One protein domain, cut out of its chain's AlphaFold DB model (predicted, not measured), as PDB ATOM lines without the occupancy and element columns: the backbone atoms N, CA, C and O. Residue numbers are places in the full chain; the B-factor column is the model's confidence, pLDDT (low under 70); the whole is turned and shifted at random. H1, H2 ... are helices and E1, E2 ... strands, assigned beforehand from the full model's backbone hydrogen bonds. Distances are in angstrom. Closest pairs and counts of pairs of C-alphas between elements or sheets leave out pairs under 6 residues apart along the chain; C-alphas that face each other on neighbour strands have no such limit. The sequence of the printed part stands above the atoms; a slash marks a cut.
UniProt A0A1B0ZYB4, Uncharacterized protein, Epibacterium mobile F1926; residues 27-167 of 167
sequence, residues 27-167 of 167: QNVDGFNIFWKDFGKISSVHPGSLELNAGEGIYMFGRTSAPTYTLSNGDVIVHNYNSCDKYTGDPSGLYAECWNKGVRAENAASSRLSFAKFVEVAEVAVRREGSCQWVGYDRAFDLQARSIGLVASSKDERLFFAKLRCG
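What this domain is: This is residues 27 to 167 of the 167 residues of an uncharacterized protein of Epibacterium mobile F1926 (UniProt A0A1B0ZYB4). A five-stranded sheet, curled like part of a barrel, wraps round the helix H3, while the helix H4 packs on its other face, across E7. Beyond one end of this body the small hairpin E4 and E5, the link of residues 79 to 93 and much of the longest helix, H2, form an arm that makes the length; the short H1 lies toward the opposite end. The printed part has 141 residues, with four named helices and seven named strands in the order E1 E2 H1 E3 E4 E5 H2 H3 E6 H4 E7, class mixed. The large sheet, E1 E2 E3 E7 E6, and the pair E4 E5 are antiparallel throughout. The whole is loose, with a radius of gyration of the C-alphas of 18.1 A, and elongated, spanning 57 by 29 by 25 A.

How they stand to each other: E1, residues 27 to 29, and E2, residues 32 to 38, form a hairpin, with N 27 and O 34 2.9 A apart. E3, residues 56 to 65, is the antiparallel neighbour of E2, with N 35 and O 62 at 3.0 A. E7, residues 159 to 166, follows across the strongly twisted sheet, with N 59 and O 162 at 2.9 A, and bends by 60 degrees at residue 163. Its other neighbour is the edge strand E6, residues 132 to 136, with N 133 and O 165 at 2.8 A. The sheet curls round H3, residues 115 to 129; the closest C-alphas of E1 and H3 are those of Gln 27 and Ala 125, 5.4 A apart. H4, residues 139 to 149, is on the opposite face, making three layers, helices on both faces of a sheet. It runs across E7 at 89 degrees on the local plane, at a height over the sheet of 8.5 A. H1, residues 41 to 45, and H4 only just touch, with 3 pairs of C-alphas within 8 A, the closest being Ile 42 and Gly 149 at 5.9 A. E3 runs on at 20 degrees into E4, residues 68 to 70, which forms a hairpin with E5, residues 76 to 78; N 77 and O 69 are 2.8 A apart. H2, residues 94 to 112, only grazes the large sheet with residues 105 to 110; its closest C-alphas to E4 are Lys 101 and Tyr 69, 7.1 A apart. In each helix every O i to N i+4 pair is within hydrogen-bond range.

Where its parts are: E1 begins at C-alpha 27, (-20.030, 0.389, 101.923). E2 measures 19.9 A, E3 28.2 A, H2 26.8 A, H3 21.1 A, H4 15.4 A and E7 19.9 A from first to last C-alpha. E7 ends at C-alpha 166, (-9.540, -2.347, 89.966).

The domain as a whole: The C-alphas farthest apart, Ala 54 and Pro 91, are 58.3 A apart. The printed part has no cut, and its long link is E5 to H2. Mean pLDDT of the printed part is 86.5; residues 42 to 48, 81, 149 to 150 and 167 are under 70.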
ATOM      1  N   GLN A  27     -18.712   1.015 101.979       90.12
ATOM      2  CA  GLN A  27     -20.030   0.389 101.923       90.12
ATOM      3  C   GLN A  27     -20.499  -0.016 103.316       90.12
ATOM      4  O   GLN A  27     -19.735  -0.566 104.112       90.12
ATOM      5  N   ASN A  28     -21.794   0.177 103.579       85.88
ATOM      6  CA  ASN A  28     -22.426  -0.359 104.778       85.88
ATOM      7  C   ASN A  28     -22.873  -1.814 104.548       85.88
ATOM      8  O   ASN A  28     -23.676  -2.108 103.655       85.88
ATOM      9  N   VAL A  29     -22.353  -2.731 105.361       86.94
ATOM     10  CA  VAL A  29     -22.686  -4.159 105.339       86.94
ATOM     11  C   VAL A  29     -22.932  -4.609 106.775       86.94
ATOM     12  O   VAL A  29     -22.075  -4.439 107.635       86.94
ATOM     13  N   ASP A  30     -24.116  -5.159 107.042       84.31
ATOM     14  CA  ASP A  30     -24.520  -5.680 108.356       84.31
ATOM     15  C   ASP A  30     -24.332  -4.679 109.519       84.31
ATOM     16  O   ASP A  30     -24.017  -5.061 110.645       84.31
ATOM     17  N   GLY A  31     -24.519  -3.379 109.254       78.81
ATOM     18  CA  GLY A  31     -24.359  -2.313 110.249       78.81
ATOM     19  C   GLY A  31     -22.916  -1.837 110.457       78.81
ATOM     20  O   GLY A  31     -22.680  -0.967 111.296       78.81
ATOM     21  N   PHE A  32     -21.962  -2.354 109.681       84.00
ATOM     22  CA  PHE A  32     -20.572  -1.907 109.667       84.00
ATOM     23  C   PHE A  32     -20.293  -1.105 108.407       84.00
ATOM     24  O   PHE A  32     -20.631  -1.534 107.306       84.00
ATOM     25  N   ASN A  33     -19.643   0.046 108.556       86.44
ATOM     26  CA  ASN A  33     -19.113   0.766 107.412       86.44
ATOM     27  C   ASN A  33     -17.703   0.248 107.114       86.44
ATOM     28  O   ASN A  33     -16.779   0.452 107.910       86.44
ATOM     29  N   ILE A  34     -17.562  -0.445 105.988       90.31
ATOM     30  CA  ILE A  34     -16.296  -0.993 105.510       90.31
ATOM     31  C   ILE A  34     -15.726  -0.042 104.475       90.31
ATOM     32  O   ILE A  34     -16.410   0.280 103.510       90.31
ATOM     33  N   PHE A  35     -14.481   0.378 104.656       91.38
ATOM     34  CA  PHE A  35     -13.782   1.248 103.719       91.38
ATOM     35  C   PHE A  35     -12.445   0.635 103.325       91.38
ATOM     36  O   PHE A  35     -11.829  -0.090 104.111       91.38
ATOM     37  N   TRP A  36     -11.978   0.934 102.117       93.31
ATOM     38  CA  TRP A  36     -10.662   0.497 101.670       93.31
ATOM     39  C   TRP A  36      -9.915   1.583 100.929       93.31
ATOM     40  O   TRP A  36     -10.494   2.475 100.315       93.31
ATOM     41  N   LYS A  37      -8.590   1.505 101.006       90.94
ATOM     42  CA  LYS A  37      -7.698   2.468 100.377       90.94
ATOM     43  C   LYS A  37      -6.570   1.753  99.664       90.94
ATOM     44  O   LYS A  37      -5.970   0.837 100.227       90.94
ATOM     45  N   ASP A  38      -6.280   2.214  98.450       89.31
ATOM     46  CA  ASP A  38      -5.114   1.772  97.697       89.31
ATOM     47  C   ASP A  38      -3.835   2.101  98.478       89.31
ATOM     48  O   ASP A  38      -3.566   3.241  98.870       89.31
ATOM     49  N   PHE A  39      -3.070   1.051  98.726       86.25
ATOM     50  CA  PHE A  39      -1.809   1.036  99.439       86.25
ATOM     51  C   PHE A  39      -0.657   0.546  98.549       86.25
ATOM     52  O   PHE A  39       0.433   0.260  99.045       86.25
ATOM     53  N   GLY A  40      -0.847   0.532  97.226       77.12
ATOM     54  CA  GLY A  40       0.152   0.177  96.220       77.12
ATOM     55  C   GLY A  40       1.435   1.006  96.297       77.12
ATOM     56  O   GLY A  40       2.503   0.524  95.942       77.12
ATOM     57  N   LYS A  41       1.408   2.215  96.873       72.38
ATOM     58  CA  LYS A  41       2.647   2.967  97.144       72.38
ATOM     59  C   LYS A  41       3.620   2.206  98.060       72.38
ATOM     60  O   LYS A  41       4.822   2.398  97.913       72.38
ATOM     61  N   ILE A  42       3.157   1.295  98.925       69.31
ATOM     62  CA  ILE A  42       4.051   0.427  99.718       69.31
ATOM     63  C   ILE A  42       4.919  -0.460  98.815       69.31
ATOM     64  O   ILE A  42       6.117  -0.585  99.073       69.31
ATOM     65  N   SER A  43       4.369  -1.038  97.741       62.75
ATOM     66  CA  SER A  43       5.157  -1.904  96.851       62.75
ATOM     67  C   SER A  43       6.221  -1.130  96.071       62.75
ATOM     68  O   SER A  43       7.256  -1.700  95.745       62.75
ATOM     69  N   SER A  44       6.029   0.175  95.836       65.44
ATOM     70  CA  SER A  44       7.063   1.021  95.219       65.44
ATOM     71  C   SER A  44       8.263   1.304  96.129       65.44
ATOM     72  O   SER A  44       9.372   1.473  95.629       65.44
ATOM     73  N   VAL A  45       8.069   1.320  97.453       66.19
ATOM     74  CA  VAL A  45       9.157   1.524  98.430       66.19
ATOM     75  C   VAL A  45       9.902   0.213  98.698       66.19
ATOM     76  O   VAL A  45      11.094   0.227  98.995       66.19
ATOM     77  N   HIS A  46       9.227  -0.927  98.520       69.00
ATOM     78  CA  HIS A  46       9.814  -2.257  98.678       69.00
ATOM     79  C   HIS A  46       9.501  -3.159  97.470       69.00
ATOM     80  O   HIS A  46       8.689  -4.086  97.576       69.00
ATOM     81  N   PRO A  47      10.134  -2.916  96.306       66.12
ATOM     82  CA  PRO A  47       9.862  -3.674  95.088       66.12
ATOM     83  C   PRO A  47      10.128  -5.171  95.275       66.12
ATOM     84  O   PRO A  47      11.153  -5.561  95.828       66.12
ATOM     85  N   GLY A  48       9.199  -6.017  94.823       69.00
ATOM     86  CA  GLY A  48       9.325  -7.480  94.895       69.00
ATOM     87  C   GLY A  48       9.103  -8.092  96.283       69.00
ATOM     88  O   GLY A  48       9.176  -9.306  96.425       69.00
ATOM     89  N   SER A  49       8.809  -7.280  97.302       75.88
ATOM     90  CA  SER A  49       8.538  -7.779  98.655       75.88
ATOM     91  C   SER A  49       7.122  -8.325  98.840       75.88
ATOM     92  O   SER A  49       6.889  -9.058  99.789       75.88
ATOM     93  N   LEU A  50       6.183  -7.986  97.955       81.00
ATOM     94  CA  LEU A  50       4.810  -8.489  97.960       81.00
ATOM     95  C   LEU A  50       4.503  -9.083  96.588       81.00
ATOM     96  O   LEU A  50       4.654  -8.409  95.569       81.00
ATOM     97  N   GLU A  51       4.063 -10.338  96.567       83.38
ATOM     98  CA  GLU A  51       3.687 -11.021  95.330       83.38
ATOM     99  C   GLU A  51       2.330 -10.510  94.828       83.38
ATOM    100  O   GLU A  51       1.289 -10.737  95.457       83.38
ATOM    101  N   LEU A  52       2.342  -9.828  93.684       85.50
ATOM    102  CA  LEU A  52       1.162  -9.314  92.990       85.50
ATOM    103  C   LEU A  52       1.173  -9.816  91.546       85.50
ATOM    104  O   LEU A  52       2.186  -9.696  90.854       85.50
ATOM    105  N   ASN A  53       0.045 -10.346  91.077       88.69
ATOM    106  CA  ASN A  53      -0.135 -10.606  89.650       88.69
ATOM    107  C   ASN A  53      -0.422  -9.301  88.896       88.69
ATOM    108  O   ASN A  53      -0.768  -8.275  89.486       88.69
ATOM    109  N   ALA A  54      -0.326  -9.343  87.566       86.06
ATOM    110  CA  ALA A  54      -0.668  -8.202  86.722       86.06
ATOM    111  C   ALA A  54      -2.088  -7.676  87.031       86.06
ATOM    112  O   ALA A  54      -3.053  -8.443  87.069       86.06
ATOM    113  N   GLY A  55      -2.194  -6.364  87.259       87.31
ATOM    114  CA  GLY A  55      -3.448  -5.683  87.598       87.31
ATOM    115  C   GLY A  55      -3.895  -5.815  89.059       87.31
ATOM    116  O   GLY A  55      -4.928  -5.252  89.411       87.31
ATOM    117  N   GLU A  56      -3.162  -6.536  89.915       91.00
ATOM    118  CA  GLU A  56      -3.444  -6.587  91.355       91.00
ATOM    119  C   GLU A  56      -2.824  -5.398  92.092       91.00
ATOM    120  O   GLU A  56      -1.660  -5.052  91.888       91.00
ATOM    121  N   GLY A  57      -3.601  -4.807  92.996       89.75
ATOM    122  CA  GLY A  57      -3.152  -3.792  93.939       89.75
ATOM    123  C   GLY A  57      -3.253  -4.273  95.384       89.75
ATOM    124  O   GLY A  57      -3.954  -5.239  95.700       89.75
ATOM    125  N   ILE A  58      -2.551  -3.572  96.272       90.62
ATOM    126  CA  ILE A  58      -2.589  -3.794  97.720       90.62
ATOM    127  C   ILE A  58      -3.599  -2.816  98.297       90.62
ATOM    128  O   ILE A  58      -3.434  -1.613  98.125       90.62
ATOM    129  N   TYR A  59      -4.599  -3.303  99.021       92.94
ATOM    130  CA  TYR A  59      -5.614  -2.448  99.625       92.94
ATOM    131  C   TYR A  59      -5.678  -2.679 101.123       92.94
ATOM    132  O   TYR A  59      -5.746  -3.818 101.586       92.94
ATOM    133  N   MET A  60      -5.658  -1.583 101.876       93.25
ATOM    134  CA  MET A  60      -5.912  -1.607 103.311       93.25
ATOM    135  C   MET A  60      -7.411  -1.484 103.537       93.25
ATOM    136  O   MET A  60      -8.012  -0.495 103.121       93.25
ATOM    137  N   PHE A  61      -7.982  -2.455 104.232       93.75
ATOM    138  CA  PHE A  61      -9.363  -2.455 104.681       93.75
ATOM    139  C   PHE A  61      -9.435  -1.974 106.116       93.75
ATOM    140  O   PHE A  61      -8.698  -2.451 106.976       93.75
ATOM    141  N   GLY A  62     -10.353  -1.055 106.372       89.88
ATOM    142  CA  GLY A  62     -10.730  -0.626 107.703       89.88
ATOM    143  C   GLY A  62     -12.233  -0.744 107.895       89.88
ATOM    144  O   GLY A  62     -13.015  -0.850 106.947       89.88
ATOM    145  N   ARG A  63     -12.635  -0.733 109.158       86.06
ATOM    146  CA  ARG A  63     -14.037  -0.720 109.557       86.06
ATOM    147  C   ARG A  63     -14.282   0.392 110.552       86.06
ATOM    148  O   ARG A  63     -13.424   0.691 111.379       86.06
ATOM    149  N   THR A  64     -15.475   0.953 110.491       78.50
ATOM    150  CA  THR A  64     -16.048   1.723 111.592       78.50
ATOM    151  C   THR A  64     -17.397   1.120 111.927       78.50
ATOM    152  O   THR A  64     -18.145   0.703 111.033       78.50
ATOM    153  N   SER A  65     -17.715   1.054 113.212       74.62
ATOM    154  CA  SER A  65     -19.115   1.014 113.593       74.62
ATOM    155  C   SER A  65     -19.623   2.450 113.710       74.62
ATOM    156  O   SER A  65     -18.884   3.362 114.057       74.62
ATOM    157  N   ALA A  66     -20.892   2.671 113.384       71.44
ATOM    158  CA  ALA A  66     -21.571   3.932 113.676       71.44
ATOM    159  C   ALA A  66     -22.653   3.661 114.730       71.44
ATOM    160  O   ALA A  66     -23.844   3.745 114.426       71.44
ATOM    161  N   PRO A  67     -22.275   3.205 115.942       81.88
ATOM    162  CA  PRO A  67     -23.251   2.808 116.935       81.88
ATOM    163  C   PRO A  67     -24.073   4.011 117.392       81.88
ATOM    164  O   PRO A  67     -23.558   5.120 117.556       81.88
ATOM    165  N   THR A  68     -25.349   3.758 117.656       86.12
ATOM    166  CA  THR A  68     -26.271   4.759 118.189       86.12
ATOM    167  C   THR A  68     -26.397   4.612 119.703       86.12
ATOM    168  O   THR A  68     -26.548   3.497 120.205       86.12
ATOM    169  N   TYR A  69     -26.362   5.721 120.439       88.88
ATOM    170  CA  TYR A  69     -26.566   5.746 121.891       88.88
ATOM    171  C   TYR A  69     -27.278   7.026 122.338       88.88
ATOM    172  O   TYR A  69     -27.256   8.040 121.645       88.88
ATOM    173  N   THR A  70     -27.907   6.975 123.511       94.81
ATOM    174  CA  THR A  70     -28.668   8.098 124.078       94.81
ATOM    175  C   THR A  70     -27.912   8.720 125.247       94.81
ATOM    176  O   THR A  70     -27.397   8.002 126.114       94.81
ATOM    177  N   LEU A  71     -27.829  10.047 125.278       94.88
ATOM    178  CA  LEU A  71     -27.264  10.824 126.384       94.88
ATOM    179  C   LEU A  71     -28.282  11.057 127.505       94.88
ATOM    180  O   LEU A  71     -29.476  10.821 127.339       94.88
ATOM    181  N   SER A  72     -27.815  11.532 128.657       94.44
ATOM    182  CA  SER A  72     -28.659  11.866 129.810       94.44
ATOM    183  C   SER A  72     -29.692  12.958 129.517       94.44
ATOM    184  O   SER A  72     -30.779  12.932 130.088       94.44
ATOM    185  N   ASN A  73     -29.397  13.866 128.582       92.94
ATOM    186  CA  ASN A  73     -30.326  14.899 128.113       92.94
ATOM    187  C   ASN A  73     -31.367  14.386 127.094       92.94
ATOM    188  O   ASN A  73     -32.184  15.169 126.620       92.94
ATOM    189  N   GLY A  74     -31.346  13.094 126.750       93.75
ATOM    190  CA  GLY A  74     -32.251  12.484 125.775       93.75
ATOM    191  C   GLY A  74     -31.769  12.547 124.323       93.75
ATOM    192  O   GLY A  74     -32.393  11.922 123.464       93.75
ATOM    193  N   ASP A  75     -30.651  13.221 124.033       93.19
ATOM    194  CA  ASP A  75     -30.118  13.292 122.673       93.19
ATOM    195  C   ASP A  75     -29.667  11.912 122.187       93.19
ATOM    196  O   ASP A  75     -28.931  11.192 122.868       93.19
ATOM    197  N   VAL A  76     -30.070  11.571 120.964       92.56
ATOM    198  CA  VAL A  76     -29.636  10.362 120.263       92.56
ATOM    199  C   VAL A  76     -28.433  10.702 119.389       92.56
ATOM    200  O   VAL A  76     -28.507  11.575 118.526       92.56
ATOM    201  N   ILE A  77     -27.320  10.006 119.612       91.25
ATOM    202  CA  ILE A  77     -26.047  10.236 118.930       91.25
ATOM    203  C   ILE A  77     -25.700   9.032 118.074       91.25
ATOM    204  O   ILE A  77     -25.644   7.913 118.577       91.25
ATOM    205  N   VAL A  78     -25.418   9.279 116.797       86.25
ATOM    206  CA  VAL A  78     -24.728   8.331 115.917       86.25
ATOM    207  C   VAL A  78     -23.234   8.599 116.059       86.25
ATOM    208  O   VAL A  78     -22.772   9.696 115.736       86.25
ATOM    209  N   HIS A  79     -22.484   7.636 116.594       80.50
ATOM    210  CA  HIS A  79     -21.075   7.855 116.890       80.50
ATOM    211  C   HIS A  79     -20.255   8.094 115.619       80.50
ATOM    212  O   HIS A  79     -20.303   7.320 114.666       80.50
ATOM    213  N   ASN A  80     -19.467   9.159 115.652       76.88
ATOM    214  CA  ASN A  80     -18.328   9.415 114.781       76.88
ATOM    215  C   ASN A  80     -17.334  10.326 115.532       76.88
ATOM    216  O   ASN A  80     -17.657  10.820 116.618       76.88
ATOM    217  N   TYR A  81     -16.151  10.579 114.967       68.56
ATOM    218  CA  TYR A  81     -15.103  11.373 115.628       68.56
ATOM    219  C   TYR A  81     -15.543  12.783 116.054       68.56
ATOM    220  O   TYR A  81     -15.061  13.271 117.069       68.56
ATOM    221  N   ASN A  82     -16.505  13.386 115.350       83.38
ATOM    222  CA  ASN A  82     -16.956  14.763 115.575       83.38
ATOM    223  C   ASN A  82     -18.346  14.821 116.239       83.38
ATOM    224  O   ASN A  82     -18.912  15.891 116.458       83.38
ATOM    225  N   SER A  83     -18.935  13.663 116.562       84.75
ATOM    226  CA  SER A  83     -20.319  13.554 117.054       84.75
ATOM    227  C   SER A  83     -20.556  14.276 118.387       84.75
ATOM    228  O   SER A  83     -21.693  14.640 118.695       84.75
ATOM    229  N   CYS A  84     -19.487  14.524 119.148       91.38
ATOM    230  CA  CYS A  84     -19.533  15.188 120.446       91.38
ATOM    231  C   CYS A  84     -19.168  16.678 120.399       91.38
ATOM    232  O   CYS A  84     -19.365  17.366 121.399       91.38
ATOM    233  N   ASP A  85     -18.704  17.200 119.257       91.62
ATOM    234  CA  ASP A  85     -18.200  18.577 119.148       91.62
ATOM    235  C   ASP A  85     -19.275  19.617 119.475       91.62
ATOM    236  O   ASP A  85     -18.966  20.670 120.033       91.62
ATOM    237  N   LYS A  86     -20.553  19.291 119.227       90.25
ATOM    238  CA  LYS A  86     -21.701  20.143 119.580       90.25
ATOM    239  C   LYS A  86     -21.854  20.415 121.082       90.25
ATOM    240  O   LYS A  86     -22.577  21.336 121.445       90.25
ATOM    241  N   TYR A  87     -21.194  19.639 121.940       92.62
ATOM    242  CA  TYR A  87     -21.191  19.830 123.395       92.62
ATOM    243  C   TYR A  87     -19.904  20.480 123.904       92.62
ATOM    244  O   TYR A  87     -19.680  20.554 125.111       92.62
ATOM    245  N   THR A  88     -19.019  20.924 123.013       89.56
ATOM    246  CA  THR A  88     -17.798  21.619 123.424       89.56
ATOM    247  C   THR A  88     -18.167  22.895 124.179       89.56
ATOM    248  O   THR A  88     -18.919  23.725 123.676       89.56
ATOM    249  N   GLY A  89     -17.640  23.051 125.396       84.00
ATOM    250  CA  GLY A  89     -17.968  24.182 126.271       84.00
ATOM    251  C   GLY A  89     -19.275  24.028 127.056       84.00
ATOM    252  O   GLY A  89     -19.618  24.928 127.819       84.00
ATOM    253  N   ASP A  90     -19.980  22.901 126.920       85.12
ATOM    254  CA  ASP A  90     -21.143  22.592 127.747       85.12
ATOM    255  C   ASP A  90     -20.722  22.343 129.215       85.12
ATOM    256  O   ASP A  90     -19.912  21.448 129.485       85.12
ATOM    257  N   PRO A  91     -21.271  23.096 130.188       86.19
ATOM    258  CA  PRO A  91     -20.898  22.958 131.592       86.19
ATOM    259  C   PRO A  91     -21.556  21.753 132.281       86.19
ATOM    260  O   PRO A  91     -21.178  21.424 133.403       86.19
ATOM    261  N   SER A  92     -22.533  21.090 131.646       87.00
ATOM    262  CA  SER A  92     -23.252  19.947 132.227       87.00
ATOM    263  C   SER A  92     -22.510  18.614 132.076       87.00
ATOM    264  O   SER A  92     -22.937  17.593 132.612       87.00
ATOM    265  N   GLY A  93     -21.359  18.621 131.395       90.56
ATOM    266  CA  GLY A  93     -20.518  17.440 131.210       90.56
ATOM    267  C   GLY A  93     -20.959  16.543 130.052       90.56
ATOM    268  O   GLY A  93     -20.413  15.445 129.898       90.56
ATOM    269  N   LEU A  94     -21.888  17.002 129.204       93.69
ATOM    270  CA  LEU A  94     -22.405  16.224 128.072       93.69
ATOM    271  C   LEU A  94     -21.315  15.837 127.069       93.69
ATOM    272  O   LEU A  94     -21.391  14.757 126.486       93.69
ATOM    273  N   TYR A  95     -20.268  16.652 126.906       93.56
ATOM    274  CA  TYR A  95     -19.116  16.292 126.072       93.56
ATOM    275  C   TYR A  95     -18.431  15.013 126.570       93.56
ATOM    276  O   TYR A  95     -18.237  14.063 125.810       93.56
ATOM    277  N   ALA A  96     -18.106  14.963 127.866       92.75
ATOM    278  CA  ALA A  96     -17.445  13.812 128.470       92.75
ATOM    279  C   ALA A  96     -18.359  12.577 128.470       92.75
ATOM    280  O   ALA A  96     -17.893  11.462 128.228       92.75
ATOM    281  N   GLU A  97     -19.661  12.757 128.712       94.56
ATOM    282  CA  GLU A  97     -20.640  11.675 128.605       94.56
ATOM    283  C   GLU A  97     -20.706  11.114 127.177       94.56
ATOM    284  O   GLU A  97     -20.600   9.899 126.991       94.56
ATOM    285  N   CYS A  98     -20.832  11.996 126.181       93.06
ATOM    286  CA  CYS A  98     -20.874  11.651 124.765       93.06
ATOM    287  C   CYS A  98     -19.639  10.863 124.349       93.06
ATOM    288  O   CYS A  98     -19.758   9.744 123.850       93.06
ATOM    289  N   TRP A  99     -18.450  11.380 124.656       90.25
ATOM    290  CA  TRP A  99     -17.202  10.713 124.318       90.25
ATOM    291  C   TRP A  99     -17.109   9.315 124.944       90.25
ATOM    292  O   TRP A  99     -16.855   8.325 124.257       90.25
ATOM    293  N   ASN A 100     -17.391   9.203 126.245       91.00
ATOM    294  CA  ASN A 100     -17.287   7.937 126.969       91.00
ATOM    295  C   ASN A 100     -18.311   6.893 126.501       91.00
ATOM    296  O   ASN A 100     -17.974   5.710 126.396       91.00
ATOM    297  N   LYS A 101     -19.557   7.298 126.230       92.56
ATOM    298  CA  LYS A 101     -20.581   6.399 125.681       92.56
ATOM    299  C   LYS A 101     -20.242   5.985 124.251       92.56
ATOM    300  O   LYS A 101     -20.359   4.799 123.950       92.56
ATOM    301  N   GLY A 102     -19.750   6.908 123.426       88.38
ATOM    302  CA  GLY A 102     -19.275   6.636 122.070       88.38
ATOM    303  C   GLY A 102     -18.176   5.579 122.034       88.38
ATOM    304  O   GLY A 102     -18.350   4.541 121.402       88.38
ATOM    305  N   VAL A 103     -17.109   5.759 122.820       84.44
ATOM    306  CA  VAL A 103     -16.006   4.785 122.918       84.44
ATOM    307  C   VAL A 103     -16.497   3.413 123.391       84.44
ATOM    308  O   VAL A 103     -16.091   2.385 122.852       84.44
ATOM    309  N   ARG A 104     -17.393   3.355 124.388       86.69
ATOM    310  CA  ARG A 104     -17.965   2.076 124.852       86.69
ATOM    311  C   ARG A 104     -18.810   1.404 123.776       86.69
ATOM    312  O   ARG A 104     -18.720   0.189 123.621       86.69
ATOM    313  N   ALA A 105     -19.619   2.176 123.059       84.44
ATOM    314  CA  ALA A 105     -20.470   1.667 122.000       84.44
ATOM    315  C   ALA A 105     -19.638   1.157 120.812       84.44
ATOM    316  O   ALA A 105     -19.922   0.074 120.304       84.44
ATOM    317  N   GLU A 106     -18.566   1.866 120.444       80.19
ATOM    318  CA  GLU A 106     -17.608   1.454 119.409       80.19
ATOM    319  C   GLU A 106     -16.871   0.174 119.808       80.19
ATOM    320  O   GLU A 106     -16.784  -0.769 119.024       80.19
ATOM    321  N   ASN A 107     -16.401   0.087 121.057       78.44
ATOM    322  CA  ASN A 107     -15.762  -1.120 121.581       78.44
ATOM    323  C   ASN A 107     -16.731  -2.310 121.594       78.44
ATOM    324  O   ASN A 107     -16.363  -3.417 121.199       78.44
ATOM    325  N   ALA A 108     -17.982  -2.093 122.011       79.06
ATOM    326  CA  ALA A 108     -19.004  -3.133 122.023       79.06
ATOM    327  C   ALA A 108     -19.348  -3.605 120.603       79.06
ATOM    328  O   ALA A 108     -19.429  -4.809 120.362       79.06
ATOM    329  N   ALA A 109     -19.504  -2.689 119.649       75.75
ATOM    330  CA  ALA A 109     -19.750  -3.029 118.252       75.75
ATOM    331  C   ALA A 109     -18.538  -3.728 117.608       75.75
ATOM    332  O   ALA A 109     -18.702  -4.764 116.967       75.75
ATOM    333  N   SER A 110     -17.321  -3.252 117.875       71.25
ATOM    334  CA  SER A 110     -16.071  -3.877 117.422       71.25
ATOM    335  C   SER A 110     -15.888  -5.291 117.976       71.25
ATOM    336  O   SER A 110     -15.430  -6.171 117.252       71.25
ATOM    337  N   SER A 111     -16.291  -5.541 119.228       71.44
ATOM    338  CA  SER A 111     -16.213  -6.875 119.845       71.44
ATOM    339  C   SER A 111     -17.153  -7.911 119.214       71.44
ATOM    340  O   SER A 111     -16.923  -9.109 119.349       71.44
ATOM    341  N   ARG A 112     -18.196  -7.467 118.497       72.19
ATOM    342  CA  ARG A 112     -19.153  -8.353 117.812       72.19
ATOM    343  C   ARG A 112     -18.665  -8.827 116.447       72.19
ATOM    344  O   ARG A 112     -19.206  -9.800 115.927       72.19
ATOM    345  N   LEU A 113     -17.667  -8.164 115.864       81.06
ATOM    346  CA  LEU A 113     -17.148  -8.504 114.546       81.06
ATOM    347  C   LEU A 113     -15.798  -9.206 114.681       81.06
ATOM    348  O   LEU A 113     -14.743  -8.560 114.715       81.06
ATOM    349  N   SER A 114     -15.841 -10.539 114.732       88.88
ATOM    350  CA  SER A 114     -14.631 -11.358 114.646       88.88
ATOM    351  C   SER A 114     -13.826 -10.983 113.400       88.88
ATOM    352  O   SER A 114     -14.380 -10.531 112.394       88.88
ATOM    353  N   PHE A 115     -12.511 -11.178 113.448       89.81
ATOM    354  CA  PHE A 115     -11.655 -10.882 112.304       89.81
ATOM    355  C   PHE A 115     -12.084 -11.640 111.035       89.81
ATOM    356  O   PHE A 115     -12.172 -11.051 109.962       89.81
ATOM    357  N   ALA A 116     -12.443 -12.922 111.160       92.44
ATOM    358  CA  ALA A 116     -12.954 -13.707 110.036       92.44
ATOM    359  C   ALA A 116     -14.216 -13.077 109.425       92.44
ATOM    360  O   ALA A 116     -14.287 -12.875 108.214       92.44
ATOM    361  N   LYS A 117     -15.174 -12.667 110.268       91.62
ATOM    362  CA  LYS A 117     -16.390 -12.007 109.792       91.62
ATOM    363  C   LYS A 117     -16.094 -10.650 109.153       91.62
ATOM    364  O   LYS A 117     -16.781 -10.272 108.213       91.62
ATOM    365  N   PHE A 118     -15.071  -9.930 109.621       92.56
ATOM    366  CA  PHE A 118     -14.626  -8.684 108.993       92.56
ATOM    367  C   PHE A 118     -14.147  -8.900 107.555       92.56
ATOM    368  O   PHE A 118     -14.568  -8.173 106.659       92.56
ATOM    369  N   VAL A 119     -13.323  -9.923 107.322       96.00
ATOM    370  CA  VAL A 119     -12.873 -10.279 105.971       96.00
ATOM    371  C   VAL A 119     -14.068 -10.626 105.073       96.00
ATOM    372  O   VAL A 119     -14.152 -10.124 103.955       96.00
ATOM    373  N   GLU A 120     -15.037 -11.397 105.578       95.31
ATOM    374  CA  GLU A 120     -16.260 -11.731 104.830       95.31
ATOM    375  C   GLU A 120     -17.079 -10.490 104.439       95.31
ATOM    376  O   GLU A 120     -17.477 -10.342 103.282       95.31
ATOM    377  N   VAL A 121     -17.352  -9.578 105.383       93.62
ATOM    378  CA  VAL A 121     -18.150  -8.375 105.077       93.62
ATOM    379  C   VAL A 121     -17.398  -7.405 104.167       93.62
ATOM    380  O   VAL A 121     -18.034  -6.688 103.397       93.62
ATOM    381  N   ALA A 122     -16.064  -7.408 104.201       95.75
ATOM    382  CA  ALA A 122     -15.239  -6.631 103.285       95.75
ATOM    383  C   ALA A 122     -15.305  -7.151 101.846       95.75
ATOM    384  O   ALA A 122     -15.443  -6.357 100.916       95.75
ATOM    385  N   GLU A 123     -15.298  -8.468 101.647       97.44
ATOM    386  CA  GLU A 123     -15.536  -9.054 100.328       97.44
ATOM    387  C   GLU A 123     -16.922  -8.668  99.784       97.44
ATOM    388  O   GLU A 123     -17.055  -8.263  98.626       97.44
ATOM    389  N   VAL A 124     -17.961  -8.739 100.625       96.81
ATOM    390  CA  VAL A 124     -19.318  -8.305 100.251       96.81
ATOM    391  C   VAL A 124     -19.351  -6.813  99.909       96.81
ATOM    392  O   VAL A 124     -19.995  -6.437  98.931       96.81
ATOM    393  N   ALA A 125     -18.657  -5.973 100.679       95.38
ATOM    394  CA  ALA A 125     -18.558  -4.536 100.438       95.38
ATOM    395  C   ALA A 125     -17.960  -4.231  99.055       95.38
ATOM    396  O   ALA A 125     -18.577  -3.506  98.278       95.38
ATOM    397  N   VAL A 126     -16.829  -4.850  98.706       96.19
ATOM    398  CA  VAL A 126     -16.193  -4.679  97.387       96.19
ATOM    399  C   VAL A 126     -17.130  -5.117  96.261       96.19
ATOM    400  O   VAL A 126     -17.304  -4.394  95.285       96.19
ATOM    401  N   ARG A 127     -17.790  -6.273  96.412       95.75
ATOM    402  CA  ARG A 127     -18.748  -6.777  95.413       95.75
ATOM    403  C   ARG A 127     -19.956  -5.851  95.221       95.75
ATOM    404  O   ARG A 127     -20.474  -5.779  94.115       95.75
ATOM    405  N   ARG A 128     -20.431  -5.195  96.287       95.12
ATOM    406  CA  ARG A 128     -21.565  -4.252  96.234       95.12
ATOM    407  C   ARG A 128     -21.194  -2.922  95.594       95.12
ATOM    408  O   ARG A 128     -22.023  -2.357  94.894       95.12
ATOM    409  N   GLU A 129     -19.991  -2.425  95.866       93.81
ATOM    410  CA  GLU A 129     -19.494  -1.180  95.279       93.81
ATOM    411  C   GLU A 129     -19.227  -1.351  93.776       93.81
ATOM    412  O   GLU A 129     -19.717  -0.559  92.976       93.81
ATOM    413  N   GLY A 130     -18.580  -2.456  93.385       92.94
ATOM    414  CA  GLY A 130     -18.544  -2.935  92.003       92.94
ATOM    415  C   GLY A 130     -17.440  -2.366  91.104       92.94
ATOM    416  O   GLY A 130     -17.306  -2.848  89.980       92.94
ATOM    417  N   SER A 131     -16.617  -1.412  91.557       90.62
ATOM    418  CA  SER A 131     -15.497  -0.863  90.773       90.62
ATOM    419  C   SER A 131     -14.242  -1.744  90.810       90.62
ATOM    420  O   SER A 131     -13.316  -1.561  90.017       90.62
ATOM    421  N   CYS A 132     -14.185  -2.690  91.747       93.81
ATOM    422  CA  CYS A 132     -13.048  -3.573  91.961       93.81
ATOM    423  C   CYS A 132     -13.493  -5.032  92.106       93.81
ATOM    424  O   CYS A 132     -14.545  -5.344  92.662       93.81
ATOM    425  N   GLN A 133     -12.634  -5.949  91.674       95.94
ATOM    426  CA  GLN A 133     -12.756  -7.375  91.934       95.94
ATOM    427  C   GLN A 133     -11.986  -7.747  93.206       95.94
ATOM    428  O   GLN A 133     -10.785  -7.486  93.316       95.94
ATOM    429  N   TRP A 134     -12.659  -8.430  94.135       96.88
ATOM    430  CA  TRP A 134     -12.011  -9.093  95.265       96.88
ATOM    431  C   TRP A 134     -11.147 -10.260  94.773       96.88
ATOM    432  O   TRP A 134     -11.664 -11.191  94.152       96.88
ATOM    433  N   VAL A 135      -9.838 -10.211  95.032       96.31
ATOM    434  CA  VAL A 135      -8.917 -11.307  94.679       96.31
ATOM    435  C   VAL A 135      -8.800 -12.293  95.832       96.31
ATOM    436  O   VAL A 135      -8.804 -13.501  95.609       96.31
ATOM    437  N   GLY A 136      -8.706 -11.786  97.059       94.31
ATOM    438  CA  GLY A 136      -8.634 -12.625  98.244       94.31
ATOM    439  C   GLY A 136      -7.901 -11.973  99.405       94.31
ATOM    440  O   GLY A 136      -7.093 -11.053  99.239       94.31
ATOM    441  N   TYR A 137      -8.174 -12.516 100.585       96.06
ATOM    442  CA  TYR A 137      -7.391 -12.290 101.787       96.06
ATOM    443  C   TYR A 137      -6.407 -13.446 101.981       96.06
ATOM    444  O   TYR A 137      -6.799 -14.612 101.945       96.06
ATOM    445  N   ASP A 138      -5.143 -13.111 102.224       94.38
ATOM    446  CA  ASP A 138      -4.101 -14.053 102.618       94.38
ATOM    447  C   ASP A 138      -3.375 -13.512 103.857       94.38
ATOM    448  O   ASP A 138      -2.962 -12.351 103.898       94.38
ATOM    449  N   ARG A 139      -3.235 -14.347 104.894       92.62
ATOM    450  CA  ARG A 139      -2.673 -13.906 106.180       92.62
ATOM    451  C   ARG A 139      -1.182 -13.594 106.074       92.62
ATOM    452  O   ARG A 139      -0.721 -12.677 106.752       92.62
ATOM    453  N   ALA A 140      -0.431 -14.349 105.275       91.25
ATOM    454  CA  ALA A 140       1.001 -14.113 105.115       91.25
ATOM    455  C   ALA A 140       1.241 -12.770 104.413       91.25
ATOM    456  O   ALA A 140       2.013 -11.949 104.908       91.25
ATOM    457  N   PHE A 141       0.488 -12.506 103.348       91.31
ATOM    458  CA  PHE A 141       0.453 -11.231 102.648       91.31
ATOM    459  C   PHE A 141       0.063 -10.067 103.571       91.31
ATOM    460  O   PHE A 141       0.752  -9.050 103.580       91.31
ATOM    461  N   ASP A 142      -0.988 -10.207 104.391       92.44
ATOM    462  CA  ASP A 142      -1.400  -9.176 105.358       92.44
ATOM    463  C   ASP A 142      -0.283  -8.840 106.357       92.44
ATOM    464  O   ASP A 142       0.058  -7.676 106.570       92.44
ATOM    465  N   LEU A 143       0.338  -9.865 106.945       89.94
ATOM    466  CA  LEU A 143       1.453  -9.686 107.875       89.94
ATOM    467  C   LEU A 143       2.666  -9.031 107.207       89.94
ATOM    468  O   LEU A 143       3.315  -8.174 107.810       89.94
ATOM    469  N   GLN A 144       2.949  -9.405 105.963       88.56
ATOM    470  CA  GLN A 144       4.041  -8.836 105.192       88.56
ATOM    471  C   GLN A 144       3.770  -7.362 104.861       88.56
ATOM    472  O   GLN A 144       4.616  -6.514 105.136       88.56
ATOM    473  N   ALA A 145       2.566  -7.021 104.394       87.75
ATOM    474  CA  ALA A 145       2.167  -5.642 104.114       87.75
ATOM    475  C   ALA A 145       2.254  -4.742 105.363       87.75
ATOM    476  O   ALA A 145       2.767  -3.623 105.286       87.75
ATOM    477  N   ARG A 146       1.848  -5.253 106.536       87.81
ATOM    478  CA  ARG A 146       2.010  -4.561 107.829       87.81
ATOM    479  C   ARG A 146       3.467  -4.304 108.180       87.81
ATOM    480  O   ARG A 146       3.802  -3.197 108.599       87.81
ATOM    481  N   SER A 147       4.315  -5.322 108.022       83.06
ATOM    482  CA  SER A 147       5.746  -5.227 108.314       83.06
ATOM    483  C   SER A 147       6.434  -4.201 107.423       83.06
ATOM    484  O   SER A 147       7.299  -3.469 107.893       83.06
ATOM    485  N   ILE A 148       6.066  -4.164 106.145       77.94
ATOM    486  CA  ILE A 148       6.705  -3.311 105.148       77.94
ATOM    487  C   ILE A 148       6.268  -1.856 105.322       77.94
ATOM    488  O   ILE A 148       7.099  -0.956 105.345       77.94
ATOM    489  N   GLY A 149       4.965  -1.604 105.464       68.50
ATOM    490  CA  GLY A 149       4.469  -0.233 105.571       68.50
ATOM    491  C   GLY A 149       4.571   0.384 106.965       68.50
ATOM    492  O   GLY A 149       4.190   1.542 107.119       68.50
ATOM    493  N   LEU A 150       5.007  -0.376 107.982       66.25
ATOM    494  CA  LEU A 150       4.955   0.013 109.402       66.25
ATOM    495  C   LEU A 150       3.562   0.518 109.834       66.25
ATOM    496  O   LEU A 150       3.436   1.383 110.698       66.25
ATOM    497  N   VAL A 151       2.501  -0.004 109.210       70.06
ATOM    498  CA  VAL A 151       1.152   0.588 109.292       70.06
ATOM    499  C   VAL A 151       0.403   0.131 110.542       70.06
ATOM    500  O   VAL A 151      -0.402   0.879 111.091       70.06
ATOM    501  N   ALA A 152       0.647  -1.102 110.997       75.00
ATOM    502  CA  ALA A 152      -0.032  -1.676 112.153       75.00
ATOM    503  C   ALA A 152       0.712  -2.883 112.735       75.00
ATOM    504  O   ALA A 152       1.437  -3.592 112.039       75.00
ATOM    505  N   SER A 153       0.454  -3.171 114.011       80.88
ATOM    506  CA  SER A 153       0.878  -4.418 114.657       80.88
ATOM    507  C   SER A 153       0.198  -5.639 114.023       80.88
ATOM    508  O   SER A 153      -0.928  -5.558 113.526       80.88
ATOM    509  N   SER A 154       0.844  -6.806 114.112       80.56
ATOM    510  CA  SER A 154       0.280  -8.101 113.693       80.56
ATOM    511  C   SER A 154      -0.967  -8.516 114.486       80.56
ATOM    512  O   SER A 154      -1.727  -9.369 114.021       80.56
ATOM    513  N   LYS A 155      -1.182  -7.910 115.661       80.56
ATOM    514  CA  LYS A 155      -2.336  -8.142 116.546       80.56
ATOM    515  C   LYS A 155      -3.493  -7.162 116.325       80.56
ATOM    516  O   LYS A 155      -4.508  -7.281 116.999       80.56
ATOM    517  N   ASP A 156      -3.340  -6.166 115.451       82.38
ATOM    518  CA  ASP A 156      -4.396  -5.181 115.214       82.38
ATOM    519  C   ASP A 156      -5.435  -5.724 114.222       82.38
ATOM    520  O   ASP A 156      -5.205  -5.738 113.014       82.38
ATOM    521  N   GLU A 157      -6.574  -6.176 114.742       85.69
ATOM    522  CA  GLU A 157      -7.685  -6.736 113.961       85.69
ATOM    523  C   GLU A 157      -8.684  -5.676 113.463       85.69
ATOM    524  O   GLU A 157      -9.707  -6.012 112.863       85.69
ATOM    525  N   ARG A 158      -8.420  -4.383 113.702       83.06
ATOM    526  CA  ARG A 158      -9.282  -3.285 113.223       83.06
ATOM    527  C   ARG A 158      -9.089  -2.986 111.738       83.06
ATOM    528  O   ARG A 158      -9.922  -2.313 111.136       83.06
ATOM    529  N   LEU A 159      -7.996  -3.477 111.163       90.06
ATOM    530  CA  LEU A 159      -7.667  -3.362 109.749       90.06
ATOM    531  C   LEU A 159      -7.022  -4.650 109.248       90.06
ATOM    532  O   LEU A 159      -6.561  -5.456 110.057       90.06
ATOM    533  N   PHE A 160      -6.956  -4.825 107.932       93.88
ATOM    534  CA  PHE A 160      -6.121  -5.830 107.267       93.88
ATOM    535  C   PHE A 160      -5.765  -5.397 105.848       93.88
ATOM    536  O   PHE A 160      -6.370  -4.472 105.308       93.88
ATOM    537  N   PHE A 161      -4.800  -6.079 105.238       94.00
ATOM    538  CA  PHE A 161      -4.453  -5.902 103.832       94.00
ATOM    539  C   PHE A 161      -4.927  -7.087 102.990       94.00
ATOM    540  O   PHE A 161      -4.781  -8.246 103.380       94.00
ATOM    541  N   ALA A 162      -5.487  -6.788 101.824       95.75
ATOM    542  CA  ALA A 162      -5.913  -7.777 100.841       95.75
ATOM    543  C   ALA A 162      -5.621  -7.290  99.421       95.75
ATOM    544  O   ALA A 162      -5.251  -6.131  99.204       95.75
ATOM    545  N   LYS A 163      -5.771  -8.196  98.455       95.25
ATOM    546  CA  LYS A 163      -5.554  -7.901  97.039       95.25
ATOM    547  C   LYS A 163      -6.885  -7.603  96.360       95.25
ATOM    548  O   LYS A 163      -7.844  -8.360  96.531       95.25
ATOM    549  N   LEU A 164      -6.922  -6.548  95.551       95.75
ATOM    550  CA  LEU A 164      -8.016  -6.267  94.614       95.75
ATOM    551  C   LEU A 164      -7.460  -6.100  93.199       95.75
ATOM    552  O   LEU A 164      -6.288  -5.764  93.035       95.75
ATOM    553  N   ARG A 165      -8.313  -6.276  92.188       94.25
ATOM    554  CA  ARG A 165      -8.074  -5.766  90.829       94.25
ATOM    555  C   ARG A 165      -9.107  -4.694  90.533       94.25
ATOM    556  O   ARG A 165     -10.296  -4.996  90.533       94.25
ATOM    557  N   CYS A 166      -8.666  -3.468  90.306       89.75
ATOM    558  CA  CYS A 166      -9.540  -2.347  89.966       89.75
ATOM    559  C   CYS A 166      -9.236  -1.910  88.528       89.75
ATOM    560  O   CYS A 166      -8.075  -1.956  88.116       89.75
ATOM    561  N   GLY A 167     -10.283  -1.584  87.767       69.06
ATOM    562  CA  GLY A 167     -10.196  -1.160  86.362       69.06
ATOM    563  C   GLY A 167     -10.040   0.343  86.204       69.06
ATOM    564  O   GLY A 167     -10.583   1.075  87.060       69.06
TER     565      GLY A 167